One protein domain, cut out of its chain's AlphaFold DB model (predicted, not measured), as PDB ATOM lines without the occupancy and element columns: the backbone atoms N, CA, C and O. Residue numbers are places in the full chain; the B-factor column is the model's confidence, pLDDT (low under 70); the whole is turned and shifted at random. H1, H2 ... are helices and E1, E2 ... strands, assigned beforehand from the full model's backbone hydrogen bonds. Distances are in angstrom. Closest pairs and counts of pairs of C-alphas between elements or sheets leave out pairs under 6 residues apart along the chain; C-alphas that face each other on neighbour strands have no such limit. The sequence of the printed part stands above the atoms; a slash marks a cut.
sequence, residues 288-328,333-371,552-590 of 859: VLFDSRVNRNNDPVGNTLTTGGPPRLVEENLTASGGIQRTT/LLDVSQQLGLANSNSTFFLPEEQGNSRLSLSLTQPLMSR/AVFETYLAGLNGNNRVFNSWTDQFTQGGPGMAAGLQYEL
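AT A GLANCE: This is residues 288 to 328, 333 to 371 and 552 to 590 of the 859 residues of the protein "Outer membrane efflux protein" of Rubripirellula obstinata (UniProt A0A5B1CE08). One twisted, arched sheet of six long antiparallel strands makes an open wall, with the short helix H2 packed over E4 and E5. A loop with the small helix H1 lies at one end of the wall, between E1 and E2. The 119 printed residues hold six named strands and two named helices, in the order E1 H1 E2 E3 E4 E5 H2 E6, and the sheet's order is E1 E2 E3 E4 E5 E6. The class is mostly strand; the whole is loose, with a radius of gyration of the C-alphas of 17.6 A and spans of 52 by 37 by 26 A.

IN THESE COORDINATES: E1 is residues 288 to 300, 38.5 A long, beginning at C-alpha 288 (-9.535, -13.626, 31.075). E2, residues 312 to 327, is 43.2 A long and bends by 66 degrees at residue 324. E3, residues 333 to 345, is 35.1 A long and bends by 55 degrees at residue 336. E4, residues 355 to 367, is 37.0 A long, and E5, residues 552 to 562, is 33.3 A long. E6, residues 581 to 589, is 25.9 A long and ends at C-alpha 589 (-27.362, 7.728, 19.956). H1 is residues 304 to 307, 5.8 A long, and H2 is residues 567 to 573, 9.6 A long.

HOW THE PARTS SIT: Between neighbour strands, N 293 of E1 and O 319 of E2 are 2.8 A apart, within hydrogen-bond range. So are N 320 of E2 and O 340 of E3, at 2.9 A, and N 339 of E3 and O 359 of E4, at 2.8 A; E3 and E4 form a hairpin. N 360 of E4 and O 558 of E5 are 2.9 A apart, and N 555 of E5 and O 583 of E6 are 2.9 A apart. E1 and E6 are the edge strands. The strands' lines turn by 88 degrees from edge to edge. H2 is on the sheet at a height of 6.3 A, over E5 and, only just, over E4, on which 3 of its 7 C-alphas fall. It runs only just across the strands, at 60.1 degrees to E5 on the local plane. Its closest C-alphas to E4 are those of Val 567 and Gly 356, 4.1 A apart. H1 only grazes the sheet; its closest C-alphas to E2 are those of Thr 307 and Leu 313, 6.0 A apart. In H2 every O i to N i+4 pair is within hydrogen-bond range; H1 is too short for such a pair.

THE WHOLE: The C-alphas of Gly 309 and Met 369 are the two farthest apart, 52.6 A. Residues 329 to 332 and 372 to 551 are not printed; the gaps between C-alphas across these cuts are 6.3 A and 12.2 A. Of the links that are printed whole, none is long. The mean pLDDT of the printed part is 94.2, and no printed residue is under 70.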
ATOM      1  N   VAL A 288      -9.643 -13.679  29.613       96.31
ATOM      2  CA  VAL A 288      -9.535 -13.626  31.075       96.31
ATOM      3  C   VAL A 288      -8.923 -12.280  31.450       96.31
ATOM      4  O   VAL A 288      -7.924 -11.867  30.864       96.31
ATOM      5  N   LEU A 289      -9.543 -11.591  32.401       94.56
ATOM      6  CA  LEU A 289      -9.116 -10.293  32.913       94.56
ATOM      7  C   LEU A 289      -8.633 -10.452  34.355       94.56
ATOM      8  O   LEU A 289      -9.256 -11.171  35.137       94.56
ATOM      9  N   PHE A 290      -7.555  -9.753  34.705       96.88
ATOM     10  CA  PHE A 290      -7.113  -9.554  36.082       96.88
ATOM     11  C   PHE A 290      -6.561  -8.133  36.222       96.88
ATOM     12  O   PHE A 290      -5.704  -7.727  35.440       96.88
ATOM     13  N   ASP A 291      -7.066  -7.381  37.195       96.38
ATOM     14  CA  ASP A 291      -6.698  -5.986  37.457       96.38
ATOM     15  C   ASP A 291      -6.617  -5.767  38.971       96.38
ATOM     16  O   ASP A 291      -7.529  -6.147  39.707       96.38
ATOM     17  N   SER A 292      -5.516  -5.175  39.438       96.56
ATOM     18  CA  SER A 292      -5.262  -4.910  40.855       96.56
ATOM     19  C   SER A 292      -4.746  -3.486  41.022       96.56
ATOM     20  O   SER A 292      -3.745  -3.108  40.417       96.56
ATOM     21  N   ARG A 293      -5.427  -2.696  41.853       96.88
ATOM     22  CA  ARG A 293      -5.220  -1.254  41.998       96.88
ATOM     23  C   ARG A 293      -5.186  -0.870  43.466       96.88
ATOM     24  O   ARG A 293      -6.182  -0.999  44.171       96.88
ATOM     25  N   VAL A 294      -4.042  -0.351  43.899       96.75
ATOM     26  CA  VAL A 294      -3.924   0.411  45.146       96.75
ATOM     27  C   VAL A 294      -4.105   1.885  44.801       96.75
ATOM     28  O   VAL A 294      -3.485   2.377  43.861       96.75
ATOM     29  N   ASN A 295      -4.942   2.586  45.557       96.50
ATOM     30  CA  ASN A 295      -5.111   4.029  45.488       96.50
ATOM     31  C   ASN A 295      -5.081   4.639  46.897       96.50
ATOM     32  O   ASN A 295      -5.569   4.027  47.850       96.50
ATOM     33  N   ARG A 296      -4.543   5.857  47.012       96.44
ATOM     34  CA  ARG A 296      -4.504   6.628  48.258       96.44
ATOM     35  C   ARG A 296      -4.897   8.081  48.001       96.44
ATOM     36  O   ARG A 296      -4.051   8.887  47.617       96.44
ATOM     37  N   ASN A 297      -6.163   8.408  48.244       95.12
ATOM     38  CA  ASN A 297      -6.653   9.785  48.199       95.12
ATOM     39  C   ASN A 297      -6.253  10.518  49.491       95.12
ATOM     40  O   ASN A 297      -6.158   9.908  50.559       95.12
ATOM     41  N   ASN A 298      -6.011  11.826  49.403       95.06
ATOM     42  CA  ASN A 298      -5.677  12.679  50.548       95.06
ATOM     43  C   ASN A 298      -6.102  14.119  50.240       95.06
ATOM     44  O   ASN A 298      -5.268  14.972  49.931       95.06
ATOM     45  N   ASP A 299      -7.401  14.387  50.307       95.25
ATOM     46  CA  ASP A 299      -8.017  15.605  49.784       95.25
ATOM     47  C   ASP A 299      -8.463  16.559  50.903       95.25
ATOM     48  O   ASP A 299      -8.964  16.113  51.940       95.25
ATOM     49  N   PRO A 300      -8.285  17.884  50.752       92.50
ATOM     50  CA  PRO A 300      -8.751  18.853  51.738       92.50
ATOM     51  C   PRO A 300     -10.281  18.935  51.722       92.50
ATOM     52  O   PRO A 300     -10.884  19.072  50.658       92.50
ATOM     53  N   VAL A 301     -10.920  18.897  52.893       89.50
ATOM     54  CA  VAL A 301     -12.391  18.929  52.979       89.50
ATOM     55  C   VAL A 301     -12.921  20.302  53.370       89.50
ATOM     56  O   VAL A 301     -12.539  20.878  54.385       89.50
ATOM     57  N   GLY A 302     -13.853  20.821  52.568       85.06
ATOM     58  CA  GLY A 302     -14.515  22.109  52.808       85.06
ATOM     59  C   GLY A 302     -15.671  22.064  53.815       85.06
ATOM     60  O   GLY A 302     -16.329  23.081  54.019       85.06
ATOM     61  N   ASN A 303     -15.969  20.903  54.410       83.88
ATOM     62  CA  ASN A 303     -17.083  20.717  55.340       83.88
ATOM     63  C   ASN A 303     -16.756  19.620  56.370       83.88
ATOM     64  O   ASN A 303     -16.270  18.548  56.013       83.88
ATOM     65  N   THR A 304     -17.084  19.857  57.643       81.75
ATOM     66  CA  THR A 304     -16.936  18.868  58.723       81.75
ATOM     67  C   THR A 304     -17.830  17.641  58.528       81.75
ATOM     68  O   THR A 304     -17.494  16.573  59.030       81.75
ATOM     69  N   LEU A 305     -18.915  17.742  57.753       84.50
ATOM     70  CA  LEU A 305     -19.777  16.601  57.410       84.50
ATOM     71  C   LEU A 305     -19.113  15.555  56.489       84.50
ATOM     72  O   LEU A 305     -19.687  14.489  56.297       84.50
ATOM     73  N   THR A 306     -17.930  15.822  55.924       84.50
ATOM     74  CA  THR A 306     -17.219  14.851  55.069       84.50
ATOM     75  C   THR A 306     -16.341  13.884  55.876       84.50
ATOM     76  O   THR A 306     -16.247  12.707  55.536       84.50
ATOM     77  N   THR A 307     -15.717  14.357  56.961       87.31
ATOM     78  CA  THR A 307     -14.760  13.587  57.788       87.31
ATOM     79  C   THR A 307     -15.179  13.421  59.248       87.31
ATOM     80  O   THR A 307     -14.601  12.604  59.958       87.31
ATOM     81  N   GLY A 308     -16.130  14.221  59.730       85.50
ATOM     82  CA  GLY A 308     -16.489  14.323  61.148       85.50
ATOM     83  C   GLY A 308     -15.578  15.232  61.982       85.50
ATOM     84  O   GLY A 308     -15.859  15.454  63.157       85.50
ATOM     85  N   GLY A 309     -14.506  15.788  61.405       85.88
ATOM     86  CA  GLY A 309     -13.562  16.645  62.136       85.88
ATOM     87  C   GLY A 309     -12.206  16.871  61.450       85.88
ATOM     88  O   GLY A 309     -11.779  18.024  61.370       85.88
ATOM     89  N   PRO A 310     -11.517  15.829  60.940       87.81
ATOM     90  CA  PRO A 310     -10.241  15.982  60.237       87.81
ATOM     91  C   PRO A 310     -10.304  16.963  59.048       87.81
ATOM     92  O   PRO A 310     -11.217  16.857  58.230       87.81
ATOM     93  N   PRO A 311      -9.326  17.877  58.873       89.00
ATOM     94  CA  PRO A 311      -9.334  18.876  57.793       89.00
ATOM     95  C   PRO A 311      -9.000  18.306  56.402       89.00
ATOM     96  O   PRO A 311      -9.049  19.025  55.402       89.00
ATOM     97  N   ARG A 312      -8.642  17.018  56.321       93.44
ATOM     98  CA  ARG A 312      -8.443  16.273  55.072       93.44
ATOM     99  C   ARG A 312      -9.097  14.901  55.179       93.44
ATOM    100  O   ARG A 312      -8.991  14.264  56.229       93.44
ATOM    101  N   LEU A 313      -9.726  14.461  54.097       93.44
ATOM    102  CA  LEU A 313     -10.182  13.091  53.899       93.44
ATOM    103  C   LEU A 313      -9.006  12.277  53.356       93.44
ATOM    104  O   LEU A 313      -8.436  12.632  52.328       93.44
ATOM    105  N   VAL A 314      -8.645  11.202  54.047       94.44
ATOM    106  CA  VAL A 314      -7.664  10.218  53.578       94.44
ATOM    107  C   VAL A 314      -8.409   8.916  53.340       94.44
ATOM    108  O   VAL A 314      -9.095   8.439  54.244       94.44
ATOM    109  N   GLU A 315      -8.275   8.359  52.139       95.00
ATOM    110  CA  GLU A 315      -8.883   7.080  51.760       95.00
ATOM    111  C   GLU A 315      -7.814   6.155  51.187       95.00
ATOM    112  O   GLU A 315      -7.093   6.531  50.263       95.00
ATOM    113  N   GLU A 316      -7.740   4.935  51.698       95.81
ATOM    114  CA  GLU A 316      -6.810   3.899  51.256       95.81
ATOM    115  C   GLU A 316      -7.616   2.730  50.699       95.81
ATOM    116  O   GLU A 316      -8.333   2.049  51.428       95.81
ATOM    117  N   ASN A 317      -7.528   2.530  49.385       95.38
ATOM    118  CA  ASN A 317      -8.336   1.570  48.643       95.38
ATOM    119  C   ASN A 317      -7.427   0.590  47.893       95.38
ATOM    120  O   ASN A 317      -6.751   0.984  46.944       95.38
ATOM    121  N   LEU A 318      -7.446  -0.687  48.268       96.38
ATOM    122  CA  LEU A 318      -6.933  -1.787  47.450       96.38
ATOM    123  C   LEU A 318      -8.127  -2.501  46.821       96.38
ATOM    124  O   LEU A 318      -8.950  -3.059  47.537       96.38
ATOM    125  N   THR A 319      -8.207  -2.547  45.497       96.00
ATOM    126  CA  THR A 319      -9.149  -3.417  44.782       96.00
ATOM    127  C   THR A 319      -8.397  -4.423  43.926       96.00
ATOM    128  O   THR A 319      -7.390  -4.098  43.304       96.00
ATOM    129  N   ALA A 320      -8.889  -5.657  43.897       97.31
ATOM    130  CA  ALA A 320      -8.411  -6.720  43.025       97.31
ATOM    131  C   ALA A 320      -9.620  -7.346  42.332       97.31
ATOM    132  O   ALA A 320     -10.624  -7.648  42.975       97.31
ATOM    133  N   SER A 321      -9.553  -7.528  41.020       96.38
ATOM    134  CA  SER A 321     -10.648  -8.077  40.229       96.38
ATOM    135  C   SER A 321     -10.156  -9.134  39.252       96.38
ATOM    136  O   SER A 321      -9.062  -9.025  38.702       96.38
ATOM    137  N   GLY A 322     -10.969 -10.168  39.056       97.69
ATOM    138  CA  GLY A 322     -10.747 -11.232  38.085       97.69
ATOM    139  C   GLY A 322     -12.040 -11.534  37.335       97.69
ATOM    140  O   GLY A 322     -13.110 -11.571  37.943       97.69
ATOM    141  N   GLY A 323     -11.974 -11.740  36.023       97.06
ATOM    142  CA  GLY A 323     -13.177 -11.908  35.210       97.06
ATOM    143  C   GLY A 323     -12.960 -12.595  33.869       97.06
ATOM    144  O   GLY A 323     -11.835 -12.900  33.474       97.06
ATOM    145  N   ILE A 324     -14.064 -12.841  33.169       97.62
ATOM    146  CA  ILE A 324     -14.100 -13.371  31.807       97.62
ATOM    147  C   ILE A 324     -14.996 -12.466  30.965       97.62
ATOM    148  O   ILE A 324     -16.189 -12.328  31.237       97.62
ATOM    149  N   GLN A 325     -14.421 -11.898  29.910       97.38
ATOM    150  CA  GLN A 325     -15.102 -11.023  28.965       97.38
ATOM    151  C   GLN A 325     -15.116 -11.654  27.571       97.38
ATOM    152  O   GLN A 325     -14.114 -12.216  27.129       97.38
ATOM    153  N   ARG A 326     -16.232 -11.561  26.845       97.00
ATOM    154  CA  ARG A 326     -16.352 -12.100  25.486       97.00
ATOM    155  C   ARG A 326     -17.207 -11.212  24.587       97.00
ATOM    156  O   ARG A 326     -18.334 -10.868  24.941       97.00
ATOM    157  N   THR A 327     -16.719 -10.932  23.379       96.19
ATOM    158  CA  THR A 327     -17.562 -10.386  22.304       96.19
ATOM    159  C   THR A 327     -18.237 -11.527  21.539       96.19
ATOM    160  O   THR A 327     -17.635 -12.559  21.244       96.19
ATOM    161  N   THR A 328     -19.520 -11.376  21.228       94.62
ATOM    162  CA  THR A 328     -20.258 -12.325  20.388       94.62
ATOM    163  C   THR A 328     -20.224 -11.881  18.929       94.62
ATOM    164  O   THR A 328     -20.235 -10.689  18.626       94.62
ATOM    165  N   LEU A 333     -21.607  -7.779  23.853       96.62
ATOM    166  CA  LEU A 333     -20.545  -7.949  24.843       96.62
ATOM    167  C   LEU A 333     -21.115  -8.617  26.099       96.62
ATOM    168  O   LEU A 333     -22.115  -8.150  26.642       96.62
ATOM    169  N   LEU A 334     -20.460  -9.682  26.557       97.19
ATOM    170  CA  LEU A 334     -20.722 -10.352  27.830       97.19
ATOM    171  C   LEU A 334     -19.503 -10.170  28.741       97.19
ATOM    172  O   LEU A 334     -18.391 -10.503  28.332       97.19
ATOM    173  N   ASP A 335     -19.716  -9.696  29.965       97.56
ATOM    174  CA  ASP A 335     -18.696  -9.599  31.013       97.56
ATOM    175  C   ASP A 335     -19.175 -10.303  32.289       97.56
ATOM    176  O   ASP A 335     -20.327 -10.141  32.699       97.56
ATOM    177  N   VAL A 336     -18.294 -11.093  32.902       97.69
ATOM    178  CA  VAL A 336     -18.498 -11.713  34.217       97.69
ATOM    179  C   VAL A 336     -17.263 -11.430  35.060       97.69
ATOM    180  O   VAL A 336     -16.195 -11.964  34.771       97.69
ATOM    181  N   SER A 337     -17.396 -10.616  36.102       97.62
ATOM    182  CA  SER A 337     -16.260 -10.087  36.864       97.62
ATOM    183  C   SER A 337     -16.494 -10.169  38.375       97.62
ATOM    184  O   SER A 337     -17.499  -9.695  38.895       97.62
ATOM    185  N   GLN A 338     -15.555 -10.778  39.100       97.44
ATOM    186  CA  GLN A 338     -15.501 -10.785  40.562       97.44
ATOM    187  C   GLN A 338     -14.473  -9.749  41.019       97.44
ATOM    188  O   GLN A 338     -13.276  -9.915  40.799       97.44
ATOM    189  N   GLN A 339     -14.942  -8.712  41.697       97.12
ATOM    190  CA  GLN A 339     -14.132  -7.750  42.433       97.12
ATOM    191  C   GLN A 339     -14.080  -8.134  43.918       97.12
ATOM    192  O   GLN A 339     -15.078  -8.573  44.495       97.12
ATOM    193  N   LEU A 340     -12.922  -7.922  44.528       96.94
ATOM    194  CA  LEU A 340     -12.647  -7.917  45.960       96.94
ATOM    195  C   LEU A 340     -11.989  -6.572  46.303       96.94
ATOM    196  O   LEU A 340     -11.313  -5.982  45.453       96.94
ATOM    197  N   GLY A 341     -12.133  -6.081  47.532       96.69
ATOM    198  CA  GLY A 341     -11.429  -4.866  47.929       96.69
ATOM    199  C   GLY A 341     -11.369  -4.592  49.424       96.69
ATOM    200  O   GLY A 341     -12.264  -4.959  50.176       96.69
ATOM    201  N   LEU A 342     -10.302  -3.911  49.829       96.56
ATOM    202  CA  LEU A 342     -10.126  -3.285  51.133       96.56
ATOM    203  C   LEU A 342     -10.247  -1.774  50.946       96.56
ATOM    204  O   LEU A 342      -9.582  -1.211  50.077       96.56
ATOM    205  N   ALA A 343     -11.084  -1.130  51.749       95.94
ATOM    206  CA  ALA A 343     -11.276   0.311  51.757       95.94
ATOM    207  C   ALA A 343     -11.201   0.820  53.201       95.94
ATOM    208  O   ALA A 343     -11.962   0.377  54.060       95.94
ATOM    209  N   ASN A 344     -10.290   1.747  53.475       95.25
ATOM    210  CA  ASN A 344     -10.138   2.384  54.778       95.25
ATOM    211  C   ASN A 344     -10.231   3.907  54.632       95.25
ATOM    212  O   ASN A 344      -9.816   4.458  53.613       95.25
ATOM    213  N   SER A 345     -10.767   4.593  55.641       93.69
ATOM    214  CA  SER A 345     -10.951   6.045  55.621       93.69
ATOM    215  C   SER A 345     -10.791   6.643  57.013       93.69
ATOM    216  O   SER A 345     -11.170   6.028  58.005       93.69
ATOM    217  N   ASN A 346     -10.285   7.874  57.091       92.94
ATOM    218  CA  ASN A 346     -10.228   8.639  58.340       92.94
ATOM    219  C   ASN A 346     -11.543   9.375  58.692       92.94
ATOM    220  O   ASN A 346     -11.550  10.183  59.622       92.94
ATOM    221  N   SER A 347     -12.631   9.147  57.946       91.44
ATOM    222  CA  SER A 347     -13.935   9.771  58.201       91.44
ATOM    223  C   SER A 347     -14.734   9.030  59.274       91.44
ATOM    224  O   SER A 347     -15.002   7.839  59.136       91.44
ATOM    225  N   THR A 348     -15.237   9.738  60.293       88.75
ATOM    226  CA  THR A 348     -16.094   9.136  61.340       88.75
ATOM    227  C   THR A 348     -17.475   8.700  60.834       88.75
ATOM    228  O   THR A 348     -18.268   8.158  61.600       88.75
ATOM    229  N   PHE A 349     -17.804   8.976  59.567       89.06
ATOM    230  CA  PHE A 349     -19.024   8.507  58.906       89.06
ATOM    231  C   PHE A 349     -18.794   7.233  58.072       89.06
ATOM    232  O   PHE A 349     -19.746   6.682  57.519       89.06
ATOM    233  N   PHE A 350     -17.552   6.744  57.990       90.25
ATOM    234  CA  PHE A 350     -17.182   5.534  57.261       90.25
ATOM    235  C   PHE A 350     -17.505   4.280  58.089       90.25
ATOM    236  O   PHE A 350     -16.641   3.680  58.721       90.25
ATOM    237  N   LEU A 351     -18.790   3.915  58.116       87.94
ATOM    238  CA  LEU A 351     -19.307   2.780  58.884       87.94
ATOM    239  C   LEU A 351     -19.741   1.623  57.960       87.94
ATOM    240  O   LEU A 351     -20.512   1.860  57.028       87.94
ATOM    241  N   PRO A 352     -19.320   0.369  58.226       90.12
ATOM    242  CA  PRO A 352     -18.363  -0.030  59.263       90.12
ATOM    243  C   PRO A 352     -16.933   0.440  58.940       90.12
ATOM    244  O   PRO A 352     -16.618   0.696  57.781       90.12
ATOM    245  N   GLU A 353     -16.081   0.529  59.961       89.56
ATOM    246  CA  GLU A 353     -14.646   0.817  59.809       89.56
ATOM    247  C   GLU A 353     -13.907  -0.367  59.156       89.56
ATOM    248  O   GLU A 353     -14.330  -1.520  59.300       89.56
ATOM    249  N   GLU A 354     -12.789  -0.095  58.467       93.06
ATOM    250  CA  GLU A 354     -11.976  -1.094  57.746       93.06
ATOM    251  C   GLU A 354     -12.815  -1.987  56.804       93.06
ATOM    252  O   GLU A 354     -13.068  -3.161  57.074       93.06
ATOM    253  N   GLN A 355     -13.298  -1.448  55.687       95.38
ATOM    254  CA  GLN A 355     -14.267  -2.141  54.840       95.38
ATOM    255  C   GLN A 355     -13.619  -3.194  53.939       95.38
ATOM    256  O   GLN A 355     -13.009  -2.876  52.919       95.38
ATOM    257  N   GLY A 356     -13.856  -4.467  54.252       95.81
ATOM    258  CA  GLY A 356     -13.746  -5.548  53.283       95.81
ATOM    259  C   GLY A 356     -15.000  -5.589  52.411       95.81
ATOM    260  O   GLY A 356     -16.087  -5.893  52.904       95.81
ATOM    261  N   ASN A 357     -14.869  -5.320  51.116       94.94
ATOM    262  CA  ASN A 357     -15.947  -5.404  50.133       94.94
ATOM    263  C   ASN A 357     -15.706  -6.522  49.103       94.94
ATOM    264  O   ASN A 357     -14.579  -6.955  48.857       94.94
ATOM    265  N   SER A 358     -16.798  -7.009  48.520       96.31
ATOM    266  CA  SER A 358     -16.799  -7.997  47.439       96.31
ATOM    267  C   SER A 358     -17.982  -7.728  46.515       96.31
ATOM    268  O   SER A 358     -19.071  -7.403  46.991       96.31
ATOM    269  N   ARG A 359     -17.788  -7.866  45.200       96.38
ATOM    270  CA  ARG A 359     -18.850  -7.736  44.196       96.38
ATOM    271  C   ARG A 359     -18.650  -8.727  43.052       96.38
ATOM    272  O   ARG A 359     -17.633  -8.668  42.371       96.38
ATOM    273  N   LEU A 360     -19.646  -9.571  42.792       96.81
ATOM    274  CA  LEU A 360     -19.743 -10.362  41.563       96.81
ATOM    275  C   LEU A 360     -20.701  -9.663  40.596       96.81
ATOM    276  O   LEU A 360     -21.887  -9.541  40.898       96.81
ATOM    277  N   SER A 361     -20.197  -9.244  39.441       97.06
ATOM    278  CA  SER A 361     -20.930  -8.560  38.377       97.06
ATOM    279  C   SER A 361     -21.145  -9.463  37.160       97.06
ATOM    280  O   SER A 361     -20.285 -10.268  36.796       97.06
ATOM    281  N   LEU A 362     -22.286  -9.281  36.500       97.50
ATOM    282  CA  LEU A 362     -22.625  -9.819  35.185       97.50
ATOM    283  C   LEU A 362     -23.198  -8.670  34.344       97.50
ATOM    284  O   LEU A 362     -24.254  -8.132  34.684       97.50
ATOM    285  N   SER A 363     -22.525  -8.314  33.249       97.56
ATOM    286  CA  SER A 363     -23.002  -7.320  32.279       97.56
ATOM    287  C   SER A 363     -23.216  -7.953  30.906       97.56
ATOM    288  O   SER A 363     -22.415  -8.761  30.435       97.56
ATOM    289  N   LEU A 364     -24.318  -7.580  30.258       97.31
ATOM    290  CA  LEU A 364     -24.669  -7.950  28.895       97.31
ATOM    291  C   LEU A 364     -25.108  -6.693  28.138       97.31
ATOM    292  O   LEU A 364     -26.207  -6.179  28.345       97.31
ATOM    293  N   THR A 365     -24.265  -6.229  27.219       97.38
ATOM    294  CA  THR A 365     -24.575  -5.115  26.313       97.38
ATOM    295  C   THR A 365     -24.795  -5.655  24.907       97.38
ATOM    296  O   THR A 365     -23.874  -6.199  24.310       97.38
ATOM    297  N   GLN A 366     -26.001  -5.508  24.353       96.50
ATOM    298  CA  GLN A 366     -26.377  -6.013  23.029       96.50
ATOM    299  C   GLN A 366     -26.836  -4.866  22.108       96.50
ATOM    300  O   GLN A 366     -27.895  -4.283  22.358       96.50
ATOM    301  N   PRO A 367     -26.116  -4.560  21.008       96.81
ATOM    302  CA  PRO A 367     -26.598  -3.634  19.985       96.81
ATOM    303  C   PRO A 367     -27.825  -4.205  19.257       96.81
ATOM    304  O   PRO A 367     -27.874  -5.395  18.935       96.81
ATOM    305  N   LEU A 368     -28.807  -3.346  18.985       94.50
ATOM    306  CA  LEU A 368     -30.123  -3.671  18.419       94.50
ATOM    307  C   LEU A 368     -30.394  -3.039  17.040       94.50
ATOM    308  O   LEU A 368     -31.277  -3.518  16.335       94.50
ATOM    309  N   MET A 369     -29.683  -1.966  16.669       94.19
ATOM    310  CA  MET A 369     -29.857  -1.257  15.384       94.19
ATOM    311  C   MET A 369     -28.510  -1.100  14.661       94.19
ATOM    312  O   MET A 369     -27.926  -2.116  14.274       94.19
ATOM    313  N   SER A 370     -27.959   0.112  14.526       87.62
ATOM    314  CA  SER A 370     -26.593   0.274  14.010       87.62
ATOM    315  C   SER A 370     -25.604  -0.540  14.853       87.62
ATOM    316  O   SER A 370     -25.752  -0.651  16.072       87.62
ATOM    317  N   ARG A 371     -24.609  -1.141  14.190       87.88
ATOM    318  CA  ARG A 371     -23.642  -2.102  14.758       87.88
ATOM    319  C   ARG A 371     -24.218  -3.440  15.250       87.88
ATOM    320  O   ARG A 371     -23.453  -4.277  15.725       87.88
ATOM    321  N   ALA A 552     -29.286  -2.369  24.032       97.38
ATOM    322  CA  ALA A 552     -29.793  -2.805  25.324       97.38
ATOM    323  C   ALA A 552     -28.615  -3.112  26.250       97.38
ATOM    324  O   ALA A 552     -27.708  -3.848  25.865       97.38
ATOM    325  N   VAL A 553     -28.655  -2.568  27.462       97.31
ATOM    326  CA  VAL A 553     -27.700  -2.854  28.534       97.31
ATOM    327  C   VAL A 553     -28.464  -3.543  29.656       97.31
ATOM    328  O   VAL A 553     -29.489  -3.034  30.112       97.31
ATOM    329  N   PHE A 554     -27.982  -4.705  30.083       97.94
ATOM    330  CA  PHE A 554     -28.454  -5.408  31.268       97.94
ATOM    331  C   PHE A 554     -27.269  -5.663  32.192       97.94
ATOM    332  O   PHE A 554     -26.292  -6.289  31.792       97.94
ATOM    333  N   GLU A 555     -27.379  -5.206  33.432       97.44
ATOM    334  CA  GLU A 555     -26.364  -5.377  34.462       97.44
ATOM    335  C   GLU A 555     -27.008  -5.967  35.707       97.44
ATOM    336  O   GLU A 555     -28.074  -5.535  36.152       97.44
ATOM    337  N   THR A 556     -26.351  -6.947  36.309       97.75
ATOM    338  CA  THR A 556     -26.715  -7.430  37.635       97.75
ATOM    339  C   THR A 556     -25.468  -7.686  38.456       97.75
ATOM    340  O   THR A 556     -24.437  -8.096  37.925       97.75
ATOM    341  N   TYR A 557     -25.551  -7.420  39.756       97.25
ATOM    342  CA  TYR A 557     -24.463  -7.703  40.673       97.25
ATOM    343  C   TYR A 557     -24.966  -8.248  42.006       97.25
ATOM    344  O   TYR A 557     -26.015  -7.858  42.521       97.25
ATOM    345  N   LEU A 558     -24.155  -9.122  42.584       97.12
ATOM    346  CA  LEU A 558     -24.176  -9.479  43.992       97.12
ATOM    347  C   LEU A 558     -23.077  -8.678  44.689       97.12
ATOM    348  O   LEU A 558     -21.998  -8.520  44.120       97.12
ATOM    349  N   ALA A 559     -23.327  -8.161  45.889       96.19
ATOM    350  CA  ALA A 559     -22.324  -7.424  46.655       96.19
ATOM    351  C   ALA A 559     -22.432  -7.725  48.152       96.19
ATOM    352  O   ALA A 559     -23.534  -7.846  48.681       96.19
ATOM    353  N   GLY A 560     -21.282  -7.819  48.820       95.06
ATOM    354  CA  GLY A 560     -21.160  -7.997  50.264       95.06
ATOM    355  C   GLY A 560     -20.184  -6.985  50.862       95.06
ATOM    356  O   GLY A 560     -19.245  -6.539  50.194       95.06
ATOM    357  N   LEU A 561     -20.419  -6.616  52.121       95.31
ATOM    358  CA  LEU A 561     -19.666  -5.593  52.845       95.31
ATOM    359  C   LEU A 561     -19.563  -5.968  54.329       95.31
ATOM    360  O   LEU A 561     -20.575  -6.235  54.970       95.31
ATOM    361  N   ASN A 562     -18.349  -5.938  54.874       95.25
ATOM    362  CA  ASN A 562     -18.038  -6.190  56.279       95.25
ATOM    363  C   ASN A 562     -16.953  -5.211  56.738       95.25
ATOM    364  O   ASN A 562     -16.097  -4.824  55.946       95.25
ATOM    365  N   GLY A 563     -16.945  -4.871  58.027       93.06
ATOM    366  CA  GLY A 563     -15.820  -4.167  58.650       93.06
ATOM    367  C   GLY A 563     -14.635  -5.083  58.977       93.06
ATOM    368  O   GLY A 563     -14.668  -6.291  58.710       93.06
ATOM    369  N   ASN A 564     -13.617  -4.511  59.623       92.38
ATOM    370  CA  ASN A 564     -12.406  -5.201  60.092       92.38
ATOM    371  C   ASN A 564     -11.652  -5.967  58.981       92.38
ATOM    372  O   ASN A 564     -11.179  -7.086  59.198       92.38
ATOM    373  N   ASN A 565     -11.608  -5.403  57.771       91.00
ATOM    374  CA  ASN A 565     -10.929  -5.920  56.579       91.00
ATOM    375  C   ASN A 565     -11.390  -7.330  56.121       91.00
ATOM    376  O   ASN A 565     -10.682  -8.033  55.396       91.00
ATOM    377  N   ARG A 566     -12.604  -7.767  56.500       94.44
ATOM    378  CA  ARG A 566     -13.119  -9.141  56.287       94.44
ATOM    379  C   ARG A 566     -13.629  -9.422  54.861       94.44
ATOM    380  O   ARG A 566     -14.781  -9.800  54.661       94.44
ATOM    381  N   VAL A 567     -12.758  -9.291  53.861       93.69
ATOM    382  CA  VAL A 567     -13.076  -9.529  52.433       93.69
ATOM    383  C   VAL A 567     -13.650 -10.921  52.173       93.69
ATOM    384  O   VAL A 567     -14.624 -11.047  51.433       93.69
ATOM    385  N   PHE A 568     -13.101 -11.967  52.797       93.75
ATOM    386  CA  PHE A 568     -13.590 -13.337  52.608       93.75
ATOM    387  C   PHE A 568     -15.019 -13.535  53.136       93.75
ATOM    388  O   PHE A 568     -15.809 -14.213  52.481       93.75
ATOM    389  N   ASN A 569     -15.382 -12.886  54.252       95.38
ATOM    390  CA  ASN A 569     -16.765 -12.859  54.731       95.38
ATOM    391  C   ASN A 569     -17.655 -12.158  53.704       95.38
ATOM    392  O   ASN A 569     -18.634 -12.740  53.258       95.38
ATOM    393  N   SER A 570     -17.265 -10.971  53.232       95.00
ATOM    394  CA  SER A 570     -18.010 -10.230  52.204       95.00
ATOM    395  C   SER A 570     -18.196 -11.017  50.905       95.00
ATOM    396  O   SER A 570     -19.240 -10.908  50.264       95.00
ATOM    397  N   TRP A 571     -17.225 -11.850  50.534       94.44
ATOM    398  CA  TRP A 571     -17.323 -12.751  49.389       94.44
ATOM    399  C   TRP A 571     -18.284 -13.925  49.615       94.44
ATOM    400  O   TRP A 571     -18.975 -14.320  48.680       94.44
ATOM    401  N   THR A 572     -18.404 -14.459  50.836       95.06
ATOM    402  CA  THR A 572     -19.499 -15.394  51.155       95.06
ATOM    403  C   THR A 572     -20.849 -14.682  51.262       95.06
ATOM    404  O   THR A 572     -21.853 -15.181  50.755       95.06
ATOM    405  N   ASP A 573     -20.865 -13.489  51.857       94.81
ATOM    406  CA  ASP A 573     -22.069 -12.734  52.195       94.81
ATOM    407  C   ASP A 573     -22.766 -12.159  50.962       94.81
ATOM    408  O   ASP A 573     -23.991 -12.097  50.950       94.81
ATOM    409  N   GLN A 574     -22.038 -11.854  49.878       94.12
ATOM    410  CA  GLN A 574     -22.652 -11.447  48.605       94.12
ATOM    411  C   GLN A 574     -23.645 -12.499  48.055       94.12
ATOM    412  O   GLN A 574     -24.512 -12.165  47.252       94.12
ATOM    413  N   PHE A 575     -23.524 -13.772  48.462       94.25
ATOM    414  CA  PHE A 575     -24.417 -14.862  48.050       94.25
ATOM    415  C   PHE A 575     -25.508 -15.204  49.080       94.25
ATOM    416  O   PHE A 575     -26.425 -15.956  48.746       94.25
ATOM    417  N   THR A 576     -25.410 -14.717  50.322       91.88
ATOM    418  CA  THR A 576     -26.263 -15.149  51.452       91.88
ATOM    419  C   THR A 576     -26.992 -14.007  52.160       91.88
ATOM    420  O   THR A 576     -28.011 -14.258  52.806       91.88
ATOM    421  N   GLN A 577     -26.512 -12.768  52.033       88.44
ATOM    422  CA  GLN A 577     -27.081 -11.570  52.645       88.44
ATOM    423  C   GLN A 577     -27.551 -10.581  51.566       88.44
ATOM    424  O   GLN A 577     -26.924 -10.418  50.522       88.44
ATOM    425  N   GLY A 578     -28.667  -9.894  51.822       83.19
ATOM    426  CA  GLY A 578     -29.247  -8.939  50.873       83.19
ATOM    427  C   GLY A 578     -29.912  -9.609  49.662       83.19
ATOM    428  O   GLY A 578     -30.661 -10.573  49.804       83.19
ATOM    429  N   GLY A 579     -29.690  -9.051  48.472       88.75
ATOM    430  CA  GLY A 579     -30.265  -9.524  47.211       88.75
ATOM    431  C   GLY A 579     -29.604  -8.856  45.998       88.75
ATOM    432  O   GLY A 579     -28.857  -7.892  46.169       88.75
ATOM    433  N   PRO A 580     -29.846  -9.357  44.772       94.19
ATOM    434  CA  PRO A 580     -29.154  -8.879  43.581       94.19
ATOM    435  C   PRO A 580     -29.547  -7.447  43.214       94.19
ATOM    436  O   PRO A 580     -30.725  -7.135  43.035       94.19
ATOM    437  N   GLY A 581     -28.541  -6.600  42.999       95.38
ATOM    438  CA  GLY A 581     -28.712  -5.375  42.230       95.38
ATOM    439  C   GLY A 581     -28.998  -5.728  40.771       95.38
ATOM    440  O   GLY A 581     -28.372  -6.633  40.214       95.38
ATOM    441  N   MET A 582     -29.947  -5.034  40.146       96.44
ATOM    442  CA  MET A 582     -30.292  -5.198  38.732       96.44
ATOM    443  C   MET A 582     -30.566  -3.838  38.095       96.44
ATOM    444  O   MET A 582     -31.327  -3.038  38.637       96.44
ATOM    445  N   ALA A 583     -29.981  -3.608  36.924       96.50
ATOM    446  CA  ALA A 583     -30.243  -2.470  36.061       96.50
ATOM    447  C   ALA A 583     -30.504  -2.964  34.631       96.50
ATOM    448  O   ALA A 583     -29.853  -3.884  34.137       96.50
ATOM    449  N   ALA A 584     -31.474  -2.349  33.961       97.31
ATOM    450  CA  ALA A 584     -31.780  -2.610  32.562       97.31
ATOM    451  C   ALA A 584     -32.090  -1.280  31.874       97.31
ATOM    452  O   ALA A 584     -32.890  -0.493  32.382       97.31
ATOM    453  N   GLY A 585     -31.459  -1.023  30.731       97.44
ATOM    454  CA  GLY A 585     -31.557   0.252  30.028       97.44
ATOM    455  C   GLY A 585     -31.468   0.111  28.514       97.44
ATOM    456  O   GLY A 585     -30.980  -0.887  27.982       97.44
ATOM    457  N   LEU A 586     -31.940   1.145  27.817       97.62
ATOM    458  CA  LEU A 586     -31.772   1.318  26.377       97.62
ATOM    459  C   LEU A 586     -30.966   2.597  26.138       97.62
ATOM    460  O   LEU A 586     -31.429   3.689  26.464       97.62
ATOM    461  N   GLN A 587     -29.774   2.464  25.565       96.44
ATOM    462  CA  GLN A 587     -28.936   3.589  25.162       96.44
ATOM    463  C   GLN A 587     -29.180   3.891  23.682       96.44
ATOM    464  O   GLN A 587     -29.032   3.004  22.843       96.44
ATOM    465  N   TYR A 588     -29.550   5.133  23.364       96.69
ATOM    466  CA  TYR A 588     -29.820   5.599  22.002       96.69
ATOM    467  C   TYR A 588     -28.901   6.769  21.640       96.69
ATOM    468  O   TYR A 588     -28.846   7.762  22.365       96.69
ATOM    469  N   GLU A 589     -28.228   6.680  20.495       94.62
ATOM    470  CA  GLU A 589     -27.362   7.728  19.956       94.62
ATOM    471  C   GLU A 589     -27.615   7.913  18.449       94.62
ATOM    472  O   GLU A 589     -27.588   6.964  17.660       94.62
ATOM    473  N   LEU A 590     -27.848   9.162  18.036       94.06
ATOM    474  CA  LEU A 590     -27.973   9.552  16.631       94.06
ATOM    475  C   LEU A 590     -27.377  10.960  16.427       94.06
ATOM    476  O   LEU A 590     -28.055  11.947  16.721       94.06
TER     477      LEU A 590